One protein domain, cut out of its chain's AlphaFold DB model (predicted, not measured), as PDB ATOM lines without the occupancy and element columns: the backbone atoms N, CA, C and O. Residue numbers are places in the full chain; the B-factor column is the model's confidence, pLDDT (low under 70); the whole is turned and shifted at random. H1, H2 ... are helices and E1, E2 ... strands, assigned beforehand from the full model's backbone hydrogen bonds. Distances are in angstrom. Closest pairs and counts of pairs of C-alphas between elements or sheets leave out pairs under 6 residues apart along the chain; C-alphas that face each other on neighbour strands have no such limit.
ATOM      1  N   ASP A  54      66.235  74.303  73.512       95.81
ATOM      2  CA  ASP A  54      67.126  73.269  74.040       95.81
ATOM      3  C   ASP A  54      68.527  73.843  74.288       95.81
ATOM      4  O   ASP A  54      69.417  73.787  73.436       95.81
ATOM      5  N   LYS A  55      68.749  74.312  75.522       96.81
ATOM      6  CA  LYS A  55      70.067  74.757  75.999       96.81
ATOM      7  C   LYS A  55      71.181  73.730  75.745       96.81
ATOM      8  O   LYS A  55      72.307  74.133  75.468       96.81
ATOM      9  N   VAL A  56      70.921  72.424  75.837       96.56
ATOM     10  CA  VAL A  56      71.966  71.405  75.620       96.56
ATOM     11  C   VAL A  56      72.361  71.355  74.145       96.56
ATOM     12  O   VAL A  56      73.543  71.209  73.829       96.56
ATOM     13  N   LYS A  57      71.402  71.530  73.230       96.06
ATOM     14  CA  LYS A  57      71.685  71.701  71.802       96.06
ATOM     15  C   LYS A  57      72.383  73.036  71.526       96.06
ATOM     16  O   LYS A  57      73.459  73.012  70.935       96.06
ATOM     17  N   GLY A  58      71.857  74.165  72.001       96.62
ATOM     18  CA  GLY A  58      72.448  75.489  71.771       96.62
ATOM     19  C   GLY A  58      73.889  75.615  72.289       96.62
ATOM     20  O   GLY A  58      74.762  76.131  71.589       96.62
ATOM     21  N   VAL A  59      74.190  75.045  73.464       97.56
ATOM     22  CA  VAL A  59      75.568  74.936  73.980       97.56
ATOM     23  C   VAL A  59      76.445  74.090  73.057       97.56
ATOM     24  O   VAL A  59      77.556  74.510  72.743       97.56
ATOM     25  N   ARG A  60      75.962  72.949  72.546       96.25
ATOM     26  CA  ARG A  60      76.726  72.126  71.588       96.25
ATOM     27  C   ARG A  60      77.026  72.851  70.278       96.25
ATOM     28  O   ARG A  60      78.113  72.651  69.753       96.25
ATOM     29  N   GLN A  61      76.133  73.710  69.783       95.62
ATOM     30  CA  GLN A  61      76.394  74.535  68.592       95.62
ATOM     31  C   GLN A  61      77.507  75.566  68.857       95.62
ATOM     32  O   GLN A  61      78.419  75.741  68.047       95.62
ATOM     33  N   ILE A  62      77.504  76.195  70.039       96.69
ATOM     34  CA  ILE A  62      78.586  77.090  70.487       96.69
ATOM     35  C   ILE A  62      79.913  76.319  70.645       96.69
ATOM     36  O   ILE A  62      80.967  76.811  70.235       96.69
ATOM     37  N   MET A  63      79.880  75.085  71.162       96.06
ATOM     38  CA  MET A  63      81.067  74.219  71.227       96.06
ATOM     39  C   MET A  63      81.569  73.809  69.837       96.06
ATOM     40  O   MET A  63      82.774  73.857  69.591       96.06
ATOM     41  N   ALA A  64      80.668  73.473  68.906       92.19
ATOM     42  CA  ALA A  64      80.991  73.126  67.520       92.19
ATOM     43  C   ALA A  64      81.654  74.291  66.763       92.19
ATOM     44  O   ALA A  64      82.582  74.081  65.982       92.19
ATOM     45  N   ALA A  65      81.284  75.536  67.081       91.94
ATOM     46  CA  ALA A  65      81.982  76.724  66.589       91.94
ATOM     47  C   ALA A  65      83.453  76.818  67.055       91.94
ATOM     48  O   ALA A  65      84.237  77.562  66.462       91.94
ATOM     49  N   GLY A  66      83.862  76.058  68.075       91.06
ATOM     50  CA  GLY A  66      85.232  75.994  68.592       91.06
ATOM     51  C   GLY A  66      85.386  76.407  70.058       91.06
ATOM     52  O   GLY A  66      86.519  76.511  70.523       91.06
ATOM     53  N   VAL A  67      84.289  76.638  70.790       96.62
ATOM     54  CA  VAL A  67      84.330  76.895  72.241       96.62
ATOM     55  C   VAL A  67      84.435  75.564  72.992       96.62
ATOM     56  O   VAL A  67      83.438  75.007  73.438       96.62
ATOM     57  N   ILE A  68      85.642  75.002  73.092       94.75
ATOM     58  CA  ILE A  68      85.836  73.597  73.512       94.75
ATOM     59  C   ILE A  68      85.491  73.293  74.983       94.75
ATOM     60  O   ILE A  68      85.418  72.125  75.362       94.75
ATOM     61  N   ASP A  69      85.312  74.316  75.819       98.19
ATOM     62  CA  ASP A  69      84.973  74.187  77.237       98.19
ATOM     63  C   ASP A  69      83.454  74.333  77.436       98.19
ATOM     64  O   ASP A  69      82.885  75.397  77.188       98.19
ATOM     65  N   GLU A  70      82.787  73.263  77.879       98.25
ATOM     66  CA  GLU A  70      81.323  73.213  78.042       98.25
ATOM     67  C   GLU A  70      80.806  74.244  79.062       98.25
ATOM     68  O   GLU A  70      79.727  74.815  78.881       98.25
ATOM     69  N   ASN A  71      81.589  74.557  80.102       98.06
ATOM     70  CA  ASN A  71      81.214  75.555  81.104       98.06
ATOM     71  C   ASN A  71      81.305  76.976  80.529       98.06
ATOM     72  O   ASN A  71      80.456  77.818  80.841       98.06
ATOM     73  N   PHE A  72      82.284  77.238  79.656       98.56
ATOM     74  CA  PHE A  72      82.413  78.517  78.954       98.56
ATOM     75  C   PHE A  72      81.350  78.665  77.858       98.56
ATOM     76  O   PHE A  72      80.675  79.692  77.802       98.56
ATOM     77  N   ALA A  73      81.101  77.621  77.063       98.44
ATOM     78  CA  ALA A  73      80.019  77.593  76.077       98.44
ATOM     79  C   ALA A  73      78.633  77.790  76.728       98.44
ATOM     80  O   ALA A  73      77.814  78.554  76.220       98.44
ATOM     81  N   SER A  74      78.396  77.194  77.903       98.19
ATOM     82  CA  SER A  74      77.197  77.427  78.727       98.19
ATOM     83  C   SER A  74      77.110  78.855  79.277       98.19
ATOM     84  O   SER A  74      76.012  79.400  79.373       98.19
ATOM     85  N   ALA A  75      78.237  79.505  79.589       98.12
ATOM     86  CA  ALA A  75      78.250  80.910  80.004       98.12
ATOM     87  C   ALA A  75      77.883  81.863  78.857       98.12
ATOM     88  O   ALA A  75      77.098  82.790  79.056       98.12
ATOM     89  N   ILE A  76      78.407  81.603  77.653       98.44
ATOM     90  CA  ILE A  76      78.035  82.323  76.428       98.44
ATOM     91  C   ILE A  76      76.540  82.116  76.147       98.44
ATOM     92  O   ILE A  76      75.822  83.096  75.967       98.44
ATOM     93  N   TYR A  77      76.051  80.870  76.197       98.44
ATOM     94  CA  TYR A  77      74.631  80.558  76.004       98.44
ATOM     95  C   TYR A  77      73.722  81.301  76.995       98.44
ATOM     96  O   TYR A  77      72.738  81.911  76.587       98.44
ATOM     97  N   ASP A  78      74.051  81.301  78.289       97.62
ATOM     98  CA  ASP A  78      73.243  81.990  79.307       97.62
ATOM     99  C   ASP A  78      73.190  83.508  79.071       97.62
ATOM    100  O   ASP A  78      72.157  84.147  79.287       97.62
ATOM    101  N   ALA A  79      74.289  84.096  78.592       97.94
ATOM    102  CA  ALA A  79      74.363  85.509  78.233       97.94
ATOM    103  C   ALA A  79      73.587  85.834  76.939       97.94
ATOM    104  O   ALA A  79      73.019  86.922  76.813       97.94
ATOM    105  N   PHE A  80      73.532  84.891  75.998       97.56
ATOM    106  CA  PHE A  80      72.752  84.971  74.760       97.56
ATOM    107  C   PHE A  80      71.251  84.884  75.061       97.56
ATOM    108  O   PHE A  80      70.497  85.784  74.688       97.56
ATOM    109  N   GLN A  81      70.839  83.880  75.839       97.31
ATOM    110  CA  GLN A  81      69.459  83.681  76.285       97.31
ATOM    111  C   GLN A  81      68.931  84.872  77.099       97.31
ATOM    112  O   GLN A  81      67.804  85.315  76.883       97.31
ATOM    113  N   LYS A  82      69.757  85.449  77.983       96.75
ATOM    114  CA  LYS A  82      69.413  86.650  78.764       96.75
ATOM    115  C   LYS A  82      69.099  87.876  77.896       96.75
ATOM    116  O   LYS A  82      68.243  88.676  78.262       96.75
ATOM    117  N   GLU A  83      69.809  88.047  76.783       96.94
ATOM    118  CA  GLU A  83      69.667  89.203  75.885       96.94
ATOM    119  C   GLU A  83      68.753  88.909  74.675       96.94
ATOM    120  O   GLU A  83      68.554  89.790  73.840       96.94
ATOM    121  N   GLY A  84      68.199  87.692  74.568       96.12
ATOM    122  CA  GLY A  84      67.380  87.244  73.435       96.12
ATOM    123  C   GLY A  84      68.152  87.117  72.115       96.12
ATOM    124  O   GLY A  84      67.572  87.279  71.044       96.12
ATOM    125  N   PHE A  85      69.467  86.894  72.181       95.88
ATOM    126  CA  PHE A  85      70.364  86.929  71.028       95.88
ATOM    127  C   PHE A  85      70.752  85.515  70.578       95.88
ATOM    128  O   PHE A  85      71.603  84.881  71.191       95.88
ATOM    129  N   TYR A  86      70.161  85.050  69.476       94.19
ATOM    130  CA  TYR A  86      70.408  83.709  68.919       94.19
ATOM    131  C   TYR A  86      70.965  83.723  67.484       94.19
ATOM    132  O   TYR A  86      71.343  82.679  66.952       94.19
ATOM    133  N   GLY A  87      71.055  84.903  66.862       92.44
ATOM    134  CA  GLY A  87      71.458  85.067  65.465       92.44
ATOM    135  C   GLY A  87      70.353  84.716  64.464       92.44
ATOM    136  O   GLY A  87      69.167  84.836  64.766       92.44
ATOM    137  N   ASP A  88      70.762  84.312  63.264       91.75
ATOM    138  CA  ASP A  88      69.897  83.983  62.126       91.75
ATOM    139  C   ASP A  88      70.509  82.846  61.284       91.75
ATOM    140  O   ASP A  88      71.662  82.463  61.491       91.75
ATOM    141  N   ASP A  89      69.744  82.294  60.339       91.94
ATOM    142  CA  ASP A  89      70.148  81.176  59.471       91.94
ATOM    143  C   ASP A  89      70.995  81.595  58.257       91.94
ATOM    144  O   ASP A  89      71.456  80.751  57.481       91.94
ATOM    145  N   THR A  90      71.267  82.893  58.089       93.62
ATOM    146  CA  THR A  90      72.164  83.374  57.031       93.62
ATOM    147  C   THR A  90      73.633  83.222  57.434       93.62
ATOM    148  O   THR A  90      74.468  82.919  56.573       93.62
ATOM    149  N   LYS A  91      73.927  83.343  58.734       92.81
ATOM    150  CA  LYS A  91      75.265  83.361  59.348       92.81
ATOM    151  C   LYS A  91      75.691  82.015  59.924       92.81
ATOM    152  O   LYS A  91      74.866  81.219  60.368       92.81
ATOM    153  N   THR A  92      77.001  81.800  59.992       94.44
ATOM    154  CA  THR A  92      77.613  80.730  60.793       94.44
ATOM    155  C   THR A  92      77.553  81.040  62.292       94.44
ATOM    156  O   THR A  92      77.530  82.208  62.692       94.44
ATOM    157  N   ILE A  93      77.629  80.017  63.152       94.44
ATOM    158  CA  ILE A  93      77.697  80.227  64.612       94.44
ATOM    159  C   ILE A  93      78.890  81.130  65.001       94.44
ATOM    160  O   ILE A  93      78.766  81.959  65.899       94.44
ATOM    161  N   ARG A  94      80.028  81.063  64.286       91.88
ATOM    162  CA  ARG A  94      81.188  81.954  64.515       91.88
ATOM    163  C   ARG A  94      80.905  83.424  64.210       91.88
ATOM    164  O   ARG A  94      81.427  84.295  64.902       91.88
ATOM    165  N   GLU A  95      80.103  83.716  63.193       92.00
ATOM    166  CA  GLU A  95      79.694  85.090  62.876       92.00
ATOM    167  C   GLU A  95      78.709  85.624  63.920       92.00
ATOM    168  O   GLU A  95      78.854  86.761  64.364       92.00
ATOM    169  N   ILE A  96      77.791  84.780  64.401       95.44
ATOM    170  CA  ILE A  96      76.850  85.106  65.485       95.44
ATOM    171  C   ILE A  96      77.611  85.395  66.795       95.44
ATOM    172  O   ILE A  96      77.370  86.422  67.431       95.44
ATOM    173  N   LEU A  97      78.602  84.567  67.158       95.00
ATOM    174  CA  LEU A  97      79.539  84.846  68.262       95.00
ATOM    175  C   LEU A  97      80.280  86.183  68.067       95.00
ATOM    176  O   LEU A  97      80.460  86.939  69.022       95.00
ATOM    177  N   GLY A  98      80.667  86.498  66.827       92.38
ATOM    178  CA  GLY A  98      81.331  87.749  66.459       92.38
ATOM    179  C   GLY A  98      80.462  88.998  66.574       92.38
ATOM    180  O   GLY A  98      80.999  90.074  66.840       92.38
ATOM    181  N   GLU A  99      79.146  88.877  66.403       93.50
ATOM    182  CA  GLU A  99      78.199  89.991  66.490       93.50
ATOM    183  C   GLU A  99      77.805  90.351  67.934       93.50
ATOM    184  O   GLU A  99      77.524  91.525  68.205       93.50
ATOM    185  N   TYR A 100      77.834  89.394  68.874       94.69
ATOM    186  CA  TYR A 100      77.438  89.635  70.267       94.69
ATOM    187  C   TYR A 100      78.284  90.733  70.929       94.69
ATOM    188  O   TYR A 100      79.514  90.671  70.972       94.69
ATOM    189  N   SER A 101      77.606  91.753  71.464       93.06
ATOM    190  CA  SER A 101      78.223  93.016  71.907       93.06
ATOM    191  C   SER A 101      77.809  93.472  73.312       93.06
ATOM    192  O   SER A 101      77.965  94.646  73.666       93.06
ATOM    193  N   LYS A 102      77.270  92.549  74.117       95.25
ATOM    194  CA  LYS A 102      76.901  92.763  75.525       95.25
ATOM    195  C   LYS A 102      77.972  92.151  76.447       95.25
ATOM    196  O   LYS A 102      79.145  92.115  76.065       95.25
ATOM    197  N   SER A 103      77.591  91.746  77.655       96.38
ATOM    198  CA  SER A 103      78.485  91.196  78.681       96.38
ATOM    199  C   SER A 103      78.225  89.708  78.902       96.38
ATOM    200  O   SER A 103      77.075  89.284  78.855       96.38
ATOM    201  N   ILE A 104      79.263  88.937  79.229       97.56
ATOM    202  CA  ILE A 104      79.165  87.506  79.555       97.56
ATOM    203  C   ILE A 104      79.637  87.288  80.995       97.56
ATOM    204  O   ILE A 104      80.742  87.700  81.348       97.56
ATOM    205  N   ASP A 105      78.807  86.643  81.823       95.81
ATOM    206  CA  ASP A 105      79.181  86.253  83.189       95.81
ATOM    207  C   ASP A 105      79.548  84.767  83.252       95.81
ATOM    208  O   ASP A 105      78.696  83.868  83.261       95.81
ATOM    209  N   ALA A 106      80.856  84.538  83.282       96.19
ATOM    210  CA  ALA A 106      81.489  83.241  83.375       96.19
ATOM    211  C   ALA A 106      82.243  83.061  84.716       96.19
ATOM    212  O   ALA A 106      83.076  82.158  84.838       96.19
ATOM    213  N   SER A 107      81.938  83.883  85.735       94.56
ATOM    214  CA  SER A 107      82.526  83.753  87.076       94.56
ATOM    215  C   SER A 107      82.138  82.437  87.751       94.56
ATOM    216  O   SER A 107      80.982  82.014  87.711       94.56
ATOM    217  N   ASN A 108      83.124  81.793  88.380       94.69
ATOM    218  CA  ASN A 108      82.982  80.560  89.162       94.69
ATOM    219  C   ASN A 108      82.082  79.487  88.496       94.69
ATOM    220  O   ASN A 108      81.077  79.045  89.063       94.69
ATOM    221  N   ARG A 109      82.436  79.070  87.273       96.00
ATOM    222  CA  ARG A 109      81.738  78.012  86.517       96.00
ATOM    223  C   ARG A 109      82.561  76.733  86.331       96.00
ATOM    224  O   ARG A 109      82.072  75.796  85.712       96.00
ATOM    225  N   GLY A 110      83.790  76.665  86.844       96.50
ATOM    226  CA  GLY A 110      84.677  75.511  86.640       96.50
ATOM    227  C   GLY A 110      85.312  75.461  85.247       96.50
ATOM    228  O   GLY A 110      85.637  74.379  84.758       96.50
ATOM    229  N   ILE A 111      85.456  76.618  84.595       98.12
ATOM    230  CA  ILE A 111      86.071  76.759  83.268       98.12
ATOM    231  C   ILE A 111      87.572  76.491  83.365       98.12
ATOM    232  O   ILE A 111      88.231  76.967  84.291       98.12
ATOM    233  N   LYS A 112      88.120  75.746  82.404       98.00
ATOM    234  CA  LYS A 112      89.544  75.371  82.332       98.00
ATOM    235  C   LYS A 112      90.217  75.876  81.059       98.00
ATOM    236  O   LYS A 112      91.410  76.175  81.096       98.00
ATOM    237  N   SER A 113      89.466  76.016  79.964       97.69
ATOM    238  CA  SER A 113      89.938  76.619  78.713       97.69
ATOM    239  C   SER A 113      89.056  77.787  78.278       97.69
ATOM    240  O   SER A 113      87.836  77.739  78.394       97.69
ATOM    241  N   ILE A 114      89.694  78.821  77.731       98.00
ATOM    242  CA  ILE A 114      89.030  79.957  77.078       98.00
ATOM    243  C   ILE A 114      89.091  79.873  75.548       98.00
ATOM    244  O   ILE A 114      88.698  80.815  74.870       98.00
ATOM    245  N   GLN A 115      89.592  78.774  74.978       96.62
ATOM    246  CA  GLN A 115      89.600  78.587  73.526       96.62
ATOM    247  C   GLN A 115      88.170  78.690  72.971       96.62
ATOM    248  O   GLN A 115      87.241  78.090  73.512       96.62
ATOM    249  N   GLY A 116      88.015  79.495  71.921       94.38
ATOM    250  CA  GLY A 116      86.746  79.992  71.396       94.38
ATOM    251  C   GLY A 116      86.490  81.479  71.700       94.38
ATOM    252  O   GLY A 116      85.702  82.112  70.996       94.38
ATOM    253  N   ILE A 117      87.180  82.073  72.687       95.94
ATOM    254  CA  ILE A 117      87.087  83.509  73.025       95.94
ATOM    255  C   ILE A 117      87.499  84.419  71.859       95.94
ATOM    256  O   ILE A 117      86.983  85.528  71.723       95.94
ATOM    257  N   GLU A 118      88.368  83.935  70.970       91.69
ATOM    258  CA  GLU A 118      88.801  84.615  69.749       91.69
ATOM    259  C   GLU A 118      87.652  84.979  68.792       91.69
ATOM    260  O   GLU A 118      87.815  85.863  67.945       91.69
ATOM    261  N   TRP A 119      86.493  84.323  68.913       92.38
ATOM    262  CA  TRP A 119      85.324  84.580  68.076       92.38
ATOM    263  C   TRP A 119      84.420  85.682  68.639       92.38
ATOM    264  O   TRP A 119      83.687  86.283  67.863       92.38
ATOM    265  N   LEU A 120      84.524  86.037  69.927       94.06
ATOM    266  CA  LEU A 120      83.677  87.021  70.632       94.06
ATOM    267  C   LEU A 120      84.061  88.491  70.332       94.06
ATOM    268  O   LEU A 120      84.174  89.342  71.216       94.06
ATOM    269  N   ARG A 121      84.300  88.807  69.054       89.50
ATOM    270  CA  ARG A 121      85.038  89.998  68.584       89.50
ATOM    271  C   ARG A 121      84.419  91.359  68.927       89.50
ATOM    272  O   ARG A 121      85.161  92.343  68.977       89.50
ATOM    273  N   ASN A 122      83.103  91.429  69.140       91.62
ATOM    274  CA  ASN A 122      82.388  92.659  69.508       91.62
ATOM    275  C   ASN A 122      82.003  92.734  70.997       91.62
ATOM    276  O   ASN A 122      81.508  93.779  71.437       91.62
ATOM    277  N   THR A 123      82.208  91.660  71.767       94.50
ATOM    278  CA  THR A 123      81.789  91.561  73.176       94.50
ATOM    279  C   THR A 123      82.481  92.641  74.011       94.50
ATOM    280  O   THR A 123      83.625  92.997  73.743       94.50
ATOM    281  N   ARG A 124      81.772  93.230  74.983       92.44
ATOM    282  CA  ARG A 124      82.289  94.377  75.760       92.44
ATOM    283  C   ARG A 124      83.015  93.965  77.030       92.44
ATOM    284  O   ARG A 124      83.955  94.635  77.437       92.44
ATOM    285  N   PHE A 125      82.538  92.906  77.672       95.31
ATOM    286  CA  PHE A 125      83.004  92.481  78.986       95.31
ATOM    287  C   PHE A 125      82.798  90.975  79.138       95.31
ATOM    288  O   PHE A 125      81.679  90.491  78.945       95.31
ATOM    289  N   ILE A 126      83.849  90.243  79.496       96.56
ATOM    290  CA  ILE A 126      83.766  88.831  79.879       96.56
ATOM    291  C   ILE A 126      84.347  88.695  81.285       96.56
ATOM    292  O   ILE A 126      85.522  88.967  81.528       96.56
ATOM    293  N   GLU A 127      83.510  88.256  82.215       95.44
ATOM    294  CA  GLU A 127      83.931  87.946  83.572       95.44
ATOM    295  C   GLU A 127      84.396  86.494  83.655       95.44
ATOM    296  O   GLU A 127      83.566  85.593  83.602       95.44
ATOM    297  N   LEU A 128      85.697  86.258  83.824       95.94
ATOM    298  CA  LEU A 128      86.262  84.924  84.063       95.94
ATOM    299  C   LEU A 128      86.787  84.766  85.499       95.94
ATOM    300  O   LEU A 128      87.300  83.699  85.852       95.94
ATOM    301  N   GLY A 129      86.690  85.810  86.328       93.31
ATOM    302  CA  GLY A 129      87.276  85.866  87.657       93.31
ATOM    303  C   GLY A 129      86.615  84.940  88.678       93.31
ATOM    304  O   GLY A 129      85.415  84.663  88.639       93.31
ATOM    305  N   ASN A 130      87.423  84.493  89.635       93.06
ATOM    306  CA  ASN A 130      87.000  83.741  90.809       93.06
ATOM    307  C   ASN A 130      86.625  84.700  91.944       93.06
ATOM    308  O   ASN A 130      87.488  85.312  92.566       93.06
ATOM    309  N   LYS A 131      85.329  84.802  92.242       89.75
ATOM    310  CA  LYS A 131      84.757  85.705  93.253       89.75
ATOM    311  C   LYS A 131      84.227  84.951  94.475       89.75
ATOM    312  O   LYS A 131      84.149  83.719  94.482       89.75
ATOM    313  N   TYR A 132      83.834  85.713  95.497       86.62
ATOM    314  CA  TYR A 132      83.073  85.227  96.660       86.62
ATOM    315  C   TYR A 132      81.563  85.497  96.532       86.62
ATOM    316  O   TYR A 132      80.770  84.847  97.197       86.62
ATOM    317  N   ASP A 133      81.175  86.441  95.671       87.38
ATOM    318  CA  ASP A 133      79.802  86.888  95.403       87.38
ATOM    319  C   ASP A 133      79.262  86.438  94.028       87.38
ATOM    320  O   ASP A 133      78.250  86.946  93.552       87.38
ATOM    321  N   ALA A 134      79.920  85.458  93.397       87.00
ATOM    322  CA  ALA A 134      79.375  84.724  92.252       87.00
ATOM    323  C   ALA A 134      78.297  83.715  92.694       87.00
ATOM    324  O   ALA A 134      78.254  83.310  93.854       87.00
ATOM    325  N   LEU A 135      77.466  83.248  91.753       83.75
ATOM    326  CA  LEU A 135      76.355  82.319  92.031       83.75
ATOM    327  C   LEU A 135      76.793  80.978  92.649       83.75
ATOM    328  O   LEU A 135      76.051  80.402  93.438       83.75
ATOM    329  N   ASN A 136      77.985  80.486  92.296       88.38
ATOM    330  CA  ASN A 136      78.531  79.212  92.773       88.38
ATOM    331  C   ASN A 136      79.942  79.426  93.352       88.38
ATOM    332  O   ASN A 136      80.921  79.032  92.717       88.38
ATOM    333  N   PRO A 137      80.101  80.073  94.523       89.25
ATOM    334  CA  PRO A 137      81.401  80.571  94.979       89.25
ATOM    335  C   PRO A 137      82.477  79.478  95.080       89.25
ATOM    336  O   PRO A 137      83.642  79.763  94.805       89.25
ATOM    337  N   GLU A 138      82.105  78.230  95.362       91.00
ATOM    338  CA  GLU A 138      83.030  77.093  95.472       91.00
ATOM    339  C   GLU A 138      83.550  76.552  94.126       91.00
ATOM    340  O   GLU A 138      84.630  75.964  94.080       91.00
ATOM    341  N   ILE A 139      82.833  76.757  93.013       94.25
ATOM    342  CA  ILE A 139      83.181  76.164  91.708       94.25
ATOM    343  C   ILE A 139      84.199  77.057  90.982       94.25
ATOM    344  O   ILE A 139      83.886  77.749  90.015       94.25
ATOM    345  N   LYS A 140      85.438  77.086  91.479       93.56
ATOM    346  CA  LYS A 140      86.498  77.942  90.922       93.56
ATOM    347  C   LYS A 140      86.812  77.591  89.460       93.56
ATOM    348  O   LYS A 140      86.963  76.423  89.111       93.56
ATOM    349  N   ASN A 141      86.971  78.612  88.624       95.88
ATOM    350  CA  ASN A 141      87.623  78.506  87.323       95.88
ATOM    351  C   ASN A 141      89.117  78.173  87.521       95.88
ATOM    352  O   ASN A 141      89.768  78.685  88.435       95.88
ATOM    353  N   GLU A 142      89.660  77.312  86.663       95.94
ATOM    354  CA  GLU A 142      91.047  76.823  86.678       95.94
ATOM    355  C   GLU A 142      91.817  77.260  85.416       95.94
ATOM    356  O   GLU A 142      92.763  76.589  84.984       95.94
ATOM    357  N   ILE A 143      91.407  78.374  84.798       97.12
ATOM    358  CA  ILE A 143      92.011  78.885  83.562       97.12
ATOM    359  C   ILE A 143      93.504  79.097  83.809       97.12
ATOM    360  O   ILE A 143      93.907  79.822  84.718       97.12
ATOM    361  N   SER A 144      94.330  78.417  83.018       96.69
ATOM    362  CA  SER A 144      95.787  78.408  83.202       96.69
ATOM    363  C   SER A 144      96.583  78.662  81.924       96.69
ATOM    364  O   SER A 144      97.799  78.846  82.002       96.69
ATOM    365  N   ASP A 145      95.909  78.758  80.777       97.19
ATOM    366  CA  ASP A 145      96.493  79.116  79.486       97.19
ATOM    367  C   ASP A 145      95.704  80.265  78.839       97.19
ATOM    368  O   ASP A 145      94.496  80.156  78.622       97.19
ATOM    369  N   LEU A 146      96.391  81.370  78.543       97.19
ATOM    370  CA  LEU A 146      95.858  82.533  77.827       97.19
ATOM    371  C   LEU A 146      96.262  82.553  76.345       97.19
ATOM    372  O   LEU A 146      95.994  83.536  75.653       97.19
ATOM    373  N   SER A 147      96.873  81.478  75.831       94.62
ATOM    374  CA  SER A 147      97.246  81.354  74.415       94.62
ATOM    375  C   SER A 147      96.128  81.684  73.422       94.62
ATOM    376  O   SER A 147      96.462  82.322  72.431       94.62
ATOM    377  N   PRO A 148      94.831  81.380  73.649       95.44
ATOM    378  CA  PRO A 148      93.758  81.794  72.734       95.44
ATOM    379  C   PRO A 148      93.646  83.312  72.493       95.44
ATOM    380  O   PRO A 148      93.084  83.739  71.489       95.44
ATOM    381  N   LEU A 149      94.212  84.137  73.384       95.06
ATOM    382  CA  LEU A 149      94.295  85.593  73.239       95.06
ATOM    383  C   LEU A 149      95.628  86.070  72.628       95.06
ATOM    384  O   LEU A 149      95.805  87.276  72.458       95.06
ATOM    385  N   SER A 150      96.588  85.183  72.336       93.75
ATOM    386  CA  SER A 150      97.939  85.561  71.897       93.75
ATOM    387  C   SER A 150      98.023  85.887  70.404       93.75
ATOM    388  O   SER A 150      97.328  85.308  69.567       93.75
ATOM    389  N   ILE A 151      98.937  86.796  70.052       91.75
ATOM    390  CA  ILE A 151      99.239  87.146  68.657       91.75
ATOM    391  C   ILE A 151      99.682  85.907  67.864       91.75
ATOM    392  O   ILE A 151      99.314  85.768  66.700       91.75
ATOM    393  N   GLU A 152     100.437  84.987  68.470       89.88
ATOM    394  CA  GLU A 152     100.894  83.752  67.816       89.88
ATOM    395  C   GLU A 152      99.723  82.815  67.475       89.88
ATOM    396  O   GLU A 152      99.596  82.364  66.335       89.88
ATOM    397  N   TYR A 153      98.835  82.559  68.441       91.00
ATOM    398  CA  TYR A 153      97.669  81.698  68.252       91.00
ATOM    399  C   TYR A 153      96.727  82.265  67.184       91.00
ATOM    400  O   TYR A 153      96.320  81.544  66.274       91.00
ATOM    401  N   ILE A 154      96.436  83.568  67.256       90.62
ATOM    402  CA  ILE A 154      95.533  84.244  66.320       90.62
ATOM    403  C   ILE A 154      96.100  84.262  64.892       90.62
ATOM    404  O   ILE A 154      95.366  83.957  63.951       90.62
ATOM    405  N   ASN A 155      97.406  84.508  64.717       88.12
ATOM    406  CA  ASN A 155      98.062  84.350  63.413       88.12
ATOM    407  C   ASN A 155      97.976  82.905  62.895       88.12
ATOM    408  O   ASN A 155      97.763  82.697  61.705       88.12
ATOM    409  N   ARG A 156      98.107  81.893  63.765       87.88
ATOM    410  CA  ARG A 156      98.021  80.481  63.358       87.88
ATOM    411  C   ARG A 156      96.622  80.084  62.871       87.88
ATOM    412  O   ARG A 156      96.531  79.297  61.933       87.88
ATOM    413  N   ILE A 157      95.551  80.602  63.480       85.38
ATOM    414  CA  ILE A 157      94.168  80.280  63.072       85.38
ATOM    415  C   ILE A 157      93.614  81.185  61.960       85.38
ATOM    416  O   ILE A 157      92.604  80.839  61.350       85.38
ATOM    417  N   ASN A 158      94.241  82.335  61.688       79.06
ATOM    418  CA  ASN A 158      93.860  83.235  60.596       79.06
ATOM    419  C   ASN A 158      95.083  83.993  60.022       79.06
ATOM    420  O   ASN A 158      95.226  85.197  60.255       79.06
ATOM    421  N   PRO A 159      95.966  83.316  59.262       62.00
ATOM    422  CA  PRO A 159      97.254  83.864  58.810       62.00
ATOM    423  C   PRO A 159      97.152  84.945  57.719       62.00
ATOM    424  O   PRO A 159      98.171  85.458  57.268       62.00
ATOM    425  N   SER A 160      95.944  85.284  57.266       64.12
ATOM    426  CA  SER A 160      95.659  86.233  56.180       64.12
ATOM    427  C   SER A 160      95.172  87.606  56.670       64.12
ATOM    428  O   SER A 160      94.568  88.358  55.908       64.12
ATOM    429  N   SER A 161      95.400  87.939  57.945       62.16
ATOM    430  CA  SER A 161      94.907  89.166  58.581       62.16
ATOM    431  C   SER A 161      96.041  90.016  59.160       62.16
ATOM    432  O   SER A 161      96.393  89.843  60.322       62.16
ATOM    433  N   ASP A 162      96.513  91.027  58.424       63.50
ATOM    434  CA  ASP A 162      97.491  92.020  58.926       63.50
ATOM    435  C   ASP A 162      97.018  92.757  60.207       63.50
ATOM    436  O   ASP A 162      97.811  93.300  60.976       63.50
ATOM    437  N   ASP A 163      95.708  92.735  60.476       74.88
ATOM    438  CA  ASP A 163      95.034  93.417  61.583       74.88
ATOM    439  C   ASP A 163      94.914  92.591  62.887       74.88
ATOM    440  O   ASP A 163      94.000  92.809  63.683       74.88
ATOM    441  N   VAL A 164      95.848  91.674  63.188       82.06
ATOM    442  CA  VAL A 164      95.869  90.951  64.490       82.06
ATOM    443  C   VAL A 164      95.957  91.910  65.695       82.06
ATOM    444  O   VAL A 164      95.373  91.656  66.747       82.06
ATOM    445  N   LEU A 165      96.587  93.078  65.536       80.81
ATOM    446  CA  LEU A 165      96.588  94.144  66.550       80.81
ATOM    447  C   LEU A 165      95.230  94.872  66.705       80.81
ATOM    448  O   LEU A 165      95.098  95.740  67.560       80.81
ATOM    449  N   LYS A 166      94.214  94.517  65.914       81.88
ATOM    450  CA  LYS A 166      92.839  95.046  65.967       81.88
ATOM    451  C   LYS A 166      91.794  93.918  66.039       81.88
ATOM    452  O   LYS A 166      90.645  94.110  65.639       81.88
ATOM    453  N   TRP A 167      92.201  92.720  66.478       87.12
ATOM    454  CA  TRP A 167      91.389  91.501  66.385       87.12
ATOM    455  C   TRP A 167      90.028  91.624  67.079       87.12
ATOM    456  O   TRP A 167      89.003  91.243  66.504       87.12
ATOM    457  N   PHE A 168      90.013  92.205  68.282       87.75
ATOM    458  CA  PHE A 168      88.782  92.630  68.936       87.75
ATOM    459  C   PHE A 168      88.394  94.009  68.392       87.75
ATOM    460  O   PHE A 168      89.161  94.977  68.437       87.75
ATOM    461  N   LYS A 169      87.199  94.081  67.800       72.50
ATOM    462  CA  LYS A 169      86.784  95.184  66.914       72.50
ATOM    463  C   LYS A 169      86.007  96.284  67.634       72.50
ATOM    464  O   LYS A 169      85.664  97.301  67.032       72.50
ATOM    465  N   ASN A 170      85.722  96.096  68.920       70.38
ATOM    466  CA  ASN A 170      84.972  97.055  69.713       70.38
ATOM    467  C   ASN A 170      85.832  98.285  70.058       70.38
ATOM    468  O   ASN A 170      86.844  98.170  70.746       70.38
ATOM    469  N   LYS A 171      85.389  99.478  69.637       65.75
ATOM    470  CA  LYS A 171      86.052 100.770  69.911       65.75
ATOM    471  C   LYS A 171      86.236 101.088  71.404       65.75
ATOM    472  O   LYS A 171      87.048 101.946  71.730       65.75
ATOM    473  N   SER A 172      85.490 100.431  72.295       72.94
ATOM    474  CA  SER A 172      85.604 100.578  73.755       72.94
ATOM    475  C   SER A 172      86.499  99.525  74.423       72.94
ATOM    476  O   SER A 172      86.600  99.533  75.646       72.94
ATOM    477  N   ASN A 173      87.157  98.664  73.635       84.62
ATOM    478  CA  ASN A 173      87.796  97.408  74.048       84.62
ATOM    479  C   ASN A 173      86.803  96.317  74.485       84.62
ATOM    480  O   ASN A 173      85.656  96.587  74.843       84.62
ATOM    481  N   LEU A 174      87.278  95.073  74.446       92.44
ATOM    482  CA  LEU A 174      86.753  93.960  75.229       92.44
ATOM    483  C   LEU A 174      87.505  93.927  76.567       92.44
ATOM    484  O   LEU A 174      88.709  93.670  76.593       92.44
ATOM    485  N   GLU A 175      86.811  94.178  77.676       93.75
ATOM    486  CA  GLU A 175      87.367  93.968  79.014       93.75
ATOM    487  C   GLU A 175      87.273  92.490  79.430       93.75
ATOM    488  O   GLU A 175      86.239  91.849  79.229       93.75
ATOM    489  N   ILE A 176      88.343  91.949  80.021       95.12
ATOM    490  CA  ILE A 176      88.390  90.565  80.515       95.12
ATOM    491  C   ILE A 176      88.952  90.540  81.937       95.12
ATOM    492  O   ILE A 176      90.153  90.735  82.142       95.12
ATOM    493  N   GLN A 177      88.083  90.238  82.904       94.12
ATOM    494  CA  GLN A 177      88.447  90.060  84.311       94.12
ATOM    495  C   GLN A 177      88.958  88.631  84.540       94.12
ATOM    496  O   GLN A 177      88.247  87.662  84.278       94.12
ATOM    497  N   LEU A 178      90.194  88.498  85.026       93.56
ATOM    498  CA  LEU A 178      90.925  87.227  85.166       93.56
ATOM    499  C   LEU A 178      91.245  86.846  86.625       93.56
ATOM    500  O   LEU A 178      91.874  85.811  86.858       93.56
ATOM    501  N   GLY A 179      90.837  87.659  87.606       92.00
ATOM    502  CA  GLY A 179      91.232  87.525  89.017       92.00
ATOM    503  C   GLY A 179      91.053  86.114  89.596       92.00
ATOM    504  O   GLY A 179      90.069  85.433  89.321       92.00
ATOM    505  N   GLY A 180      92.021  85.653  90.390       91.44
ATOM    506  CA  GLY A 180      91.962  84.349  91.058       91.44
ATOM    507  C   GLY A 180      92.124  83.111  90.158       91.44
ATOM    508  O   GLY A 180      91.987  81.998  90.665       91.44
ATOM    509  N   ASN A 181      92.402  83.256  88.856       94.62
ATOM    510  CA  ASN A 181      92.698  82.125  87.965       94.62
ATOM    511  C   ASN A 181      94.189  81.735  88.012       94.62
ATOM    512  O   ASN A 181      95.046  82.621  88.044       94.62
ATOM    513  N   PRO A 182      94.539  80.435  87.982       94.69
ATOM    514  CA  PRO A 182      95.919  79.952  88.074       94.69
ATOM    515  C   PRO A 182      96.674  80.061  86.734       94.69
ATOM    516  O   PRO A 182      97.116  79.049  86.180       94.69
ATOM    517  N   ILE A 183      96.840  81.287  86.220       95.56
ATOM    518  CA  ILE A 183      97.539  81.590  84.958       95.56
ATOM    519  C   ILE A 183      98.981  81.060  85.000       95.56
ATOM    520  O   ILE A 183      99.745  81.390  85.910       95.56
ATOM    521  N   LYS A 184      99.345  80.224  84.020       95.81
ATOM    522  CA  LYS A 184     100.676  79.604  83.888       95.81
ATOM    523  C   LYS A 184     101.293  79.842  82.523       95.81
ATOM    524  O   LYS A 184     102.477  80.131  82.459       95.81
ATOM    525  N   ASN A 185     100.517  79.726  81.450       97.31
ATOM    526  CA  ASN A 185     100.989  79.938  80.088       97.31
ATOM    527  C   ASN A 185     100.271  81.135  79.460       97.31
ATOM    528  O   ASN A 185      99.054  81.282  79.574       97.31
ATOM    529  N   TYR A 186     101.038  82.029  78.856       96.44
ATOM    530  CA  TYR A 186     100.551  83.247  78.222       96.44
ATOM    531  C   TYR A 186     101.615  83.768  77.258       96.44
ATOM    532  O   TYR A 186     102.738  83.267  77.187       96.44
ATOM    533  N   GLY A 187     101.262  84.797  76.509       93.06
ATOM    534  CA  GLY A 187     102.181  85.512  75.643       93.06
ATOM    535  C   GLY A 187     101.637  86.897  75.364       93.06
ATOM    536  O   GLY A 187     100.674  87.331  76.000       93.06
ATOM    537  N   LYS A 188     102.228  87.582  74.393       93.12
ATOM    538  CA  LYS A 188     101.744  88.889  73.959       93.12
ATOM    539  C   LYS A 188     100.348  88.777  73.340       93.12
ATOM    540  O   LYS A 188     100.170  88.145  72.295       93.12
ATOM    541  N   CYS A 189      99.360  89.388  73.985       93.62
ATOM    542  CA  CYS A 189      97.968  89.350  73.560       93.62
ATOM    543  C   CYS A 189      97.686  90.260  72.357       93.62
ATOM    544  O   CYS A 189      98.395  91.235  72.092       93.62
ATOM    545  N   VAL A 190      96.616  89.930  71.632       90.88
ATOM    546  CA  VAL A 190      96.064  90.759  70.553       90.88
ATOM    547  C   VAL A 190      95.502  92.090  71.063       90.88
ATOM    548  O   VAL A 190      95.359  92.312  72.267       90.88
ATOM    549  N   GLY A 191      95.202  93.001  70.135       86.50
ATOM    550  CA  GLY A 191      94.689  94.329  70.469       86.50
ATOM    551  C   GLY A 191      93.170  94.476  70.417       86.50
ATOM    552  O   GLY A 191      92.453  93.648  69.847       86.50
ATOM    553  N   GLY A 192      92.705  95.560  71.043       88.19
ATOM    554  CA  GLY A 192      91.296  95.803  71.358       88.19
ATOM    555  C   GLY A 192      90.866  95.191  72.694       88.19
ATOM    556  O   GLY A 192      89.680  94.930  72.888       88.19
ATOM    557  N   LEU A 193      91.816  94.938  73.600       92.12
ATOM    558  CA  LEU A 193      91.602  94.310  74.904       92.12
ATOM    559  C   LEU A 193      91.821  95.295  76.058       92.12
ATOM    560  O   LEU A 193      92.667  96.182  75.988       92.12
ATOM    561  N   GLN A 194      91.107  95.070  77.156       91.75
ATOM    562  CA  GLN A 194      91.408  95.608  78.480       91.75
ATOM    563  C   GLN A 194      91.482  94.428  79.452       91.75
ATOM    564  O   GLN A 194      90.469  93.985  79.985       91.75
ATOM    565  N   LEU A 195      92.675  93.863  79.645       92.88
ATOM    566  CA  LEU A 195      92.845  92.775  80.606       92.88
ATOM    567  C   LEU A 195      92.913  93.338  82.027       92.88
ATOM    568  O   LEU A 195      93.595  94.331  82.277       92.88
TER     569      LEU A 195
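AT A GLANCE: This is residues 54 to 195 of the 775 residues of an uncharacterized protein of [Clostridium] innocuum 2959 (UniProt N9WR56). With little regular structure, the chain winds in stacked turns whose short strands E1 E2 E3 E4 form a parallel sheet; H2, with H1 packed on it, covers the E1 end. The 142 printed residues run H1 H2 H3 E1 E2 H4 E3 E4; named elements, mixed in class, hold only 51. The whole is compact, radius of gyration of the C-alphas 14.3 A, spanning 42 by 38 by 26 A.

IN THESE COORDINATES: H1, residues 55 to 64, begins at C-alpha 55 (70.067, 74.757, 75.999). H2 is 70 to 83, 19.9 A long; H3 93 to 99; E1 103 to 105; E2 125 to 127; H4 151 to 157; E3 174 to 177. E4, 193 to 195, ends at C-alpha 195 (92.845, 92.775, 80.606).

HOW THE PARTS SIT: H1 touches H2, closest C-alphas Val 59 and Ala 73, 5.6 A. H2 only grazes the sheet. N 104 and O 125, N 126 and O 175, and N 176 and O 194 are each 2.9 A apart. E2, H4, E3 form a strand-helix-strand unit, parallel neighbours with a helix between, its crossover right-handed. In H1 to H4 every O i to N i+4 pair is within hydrogen-bond range.

THE WHOLE: The printed part has no cut. Residues 159 to 162 and 171 are under pLDDT 70.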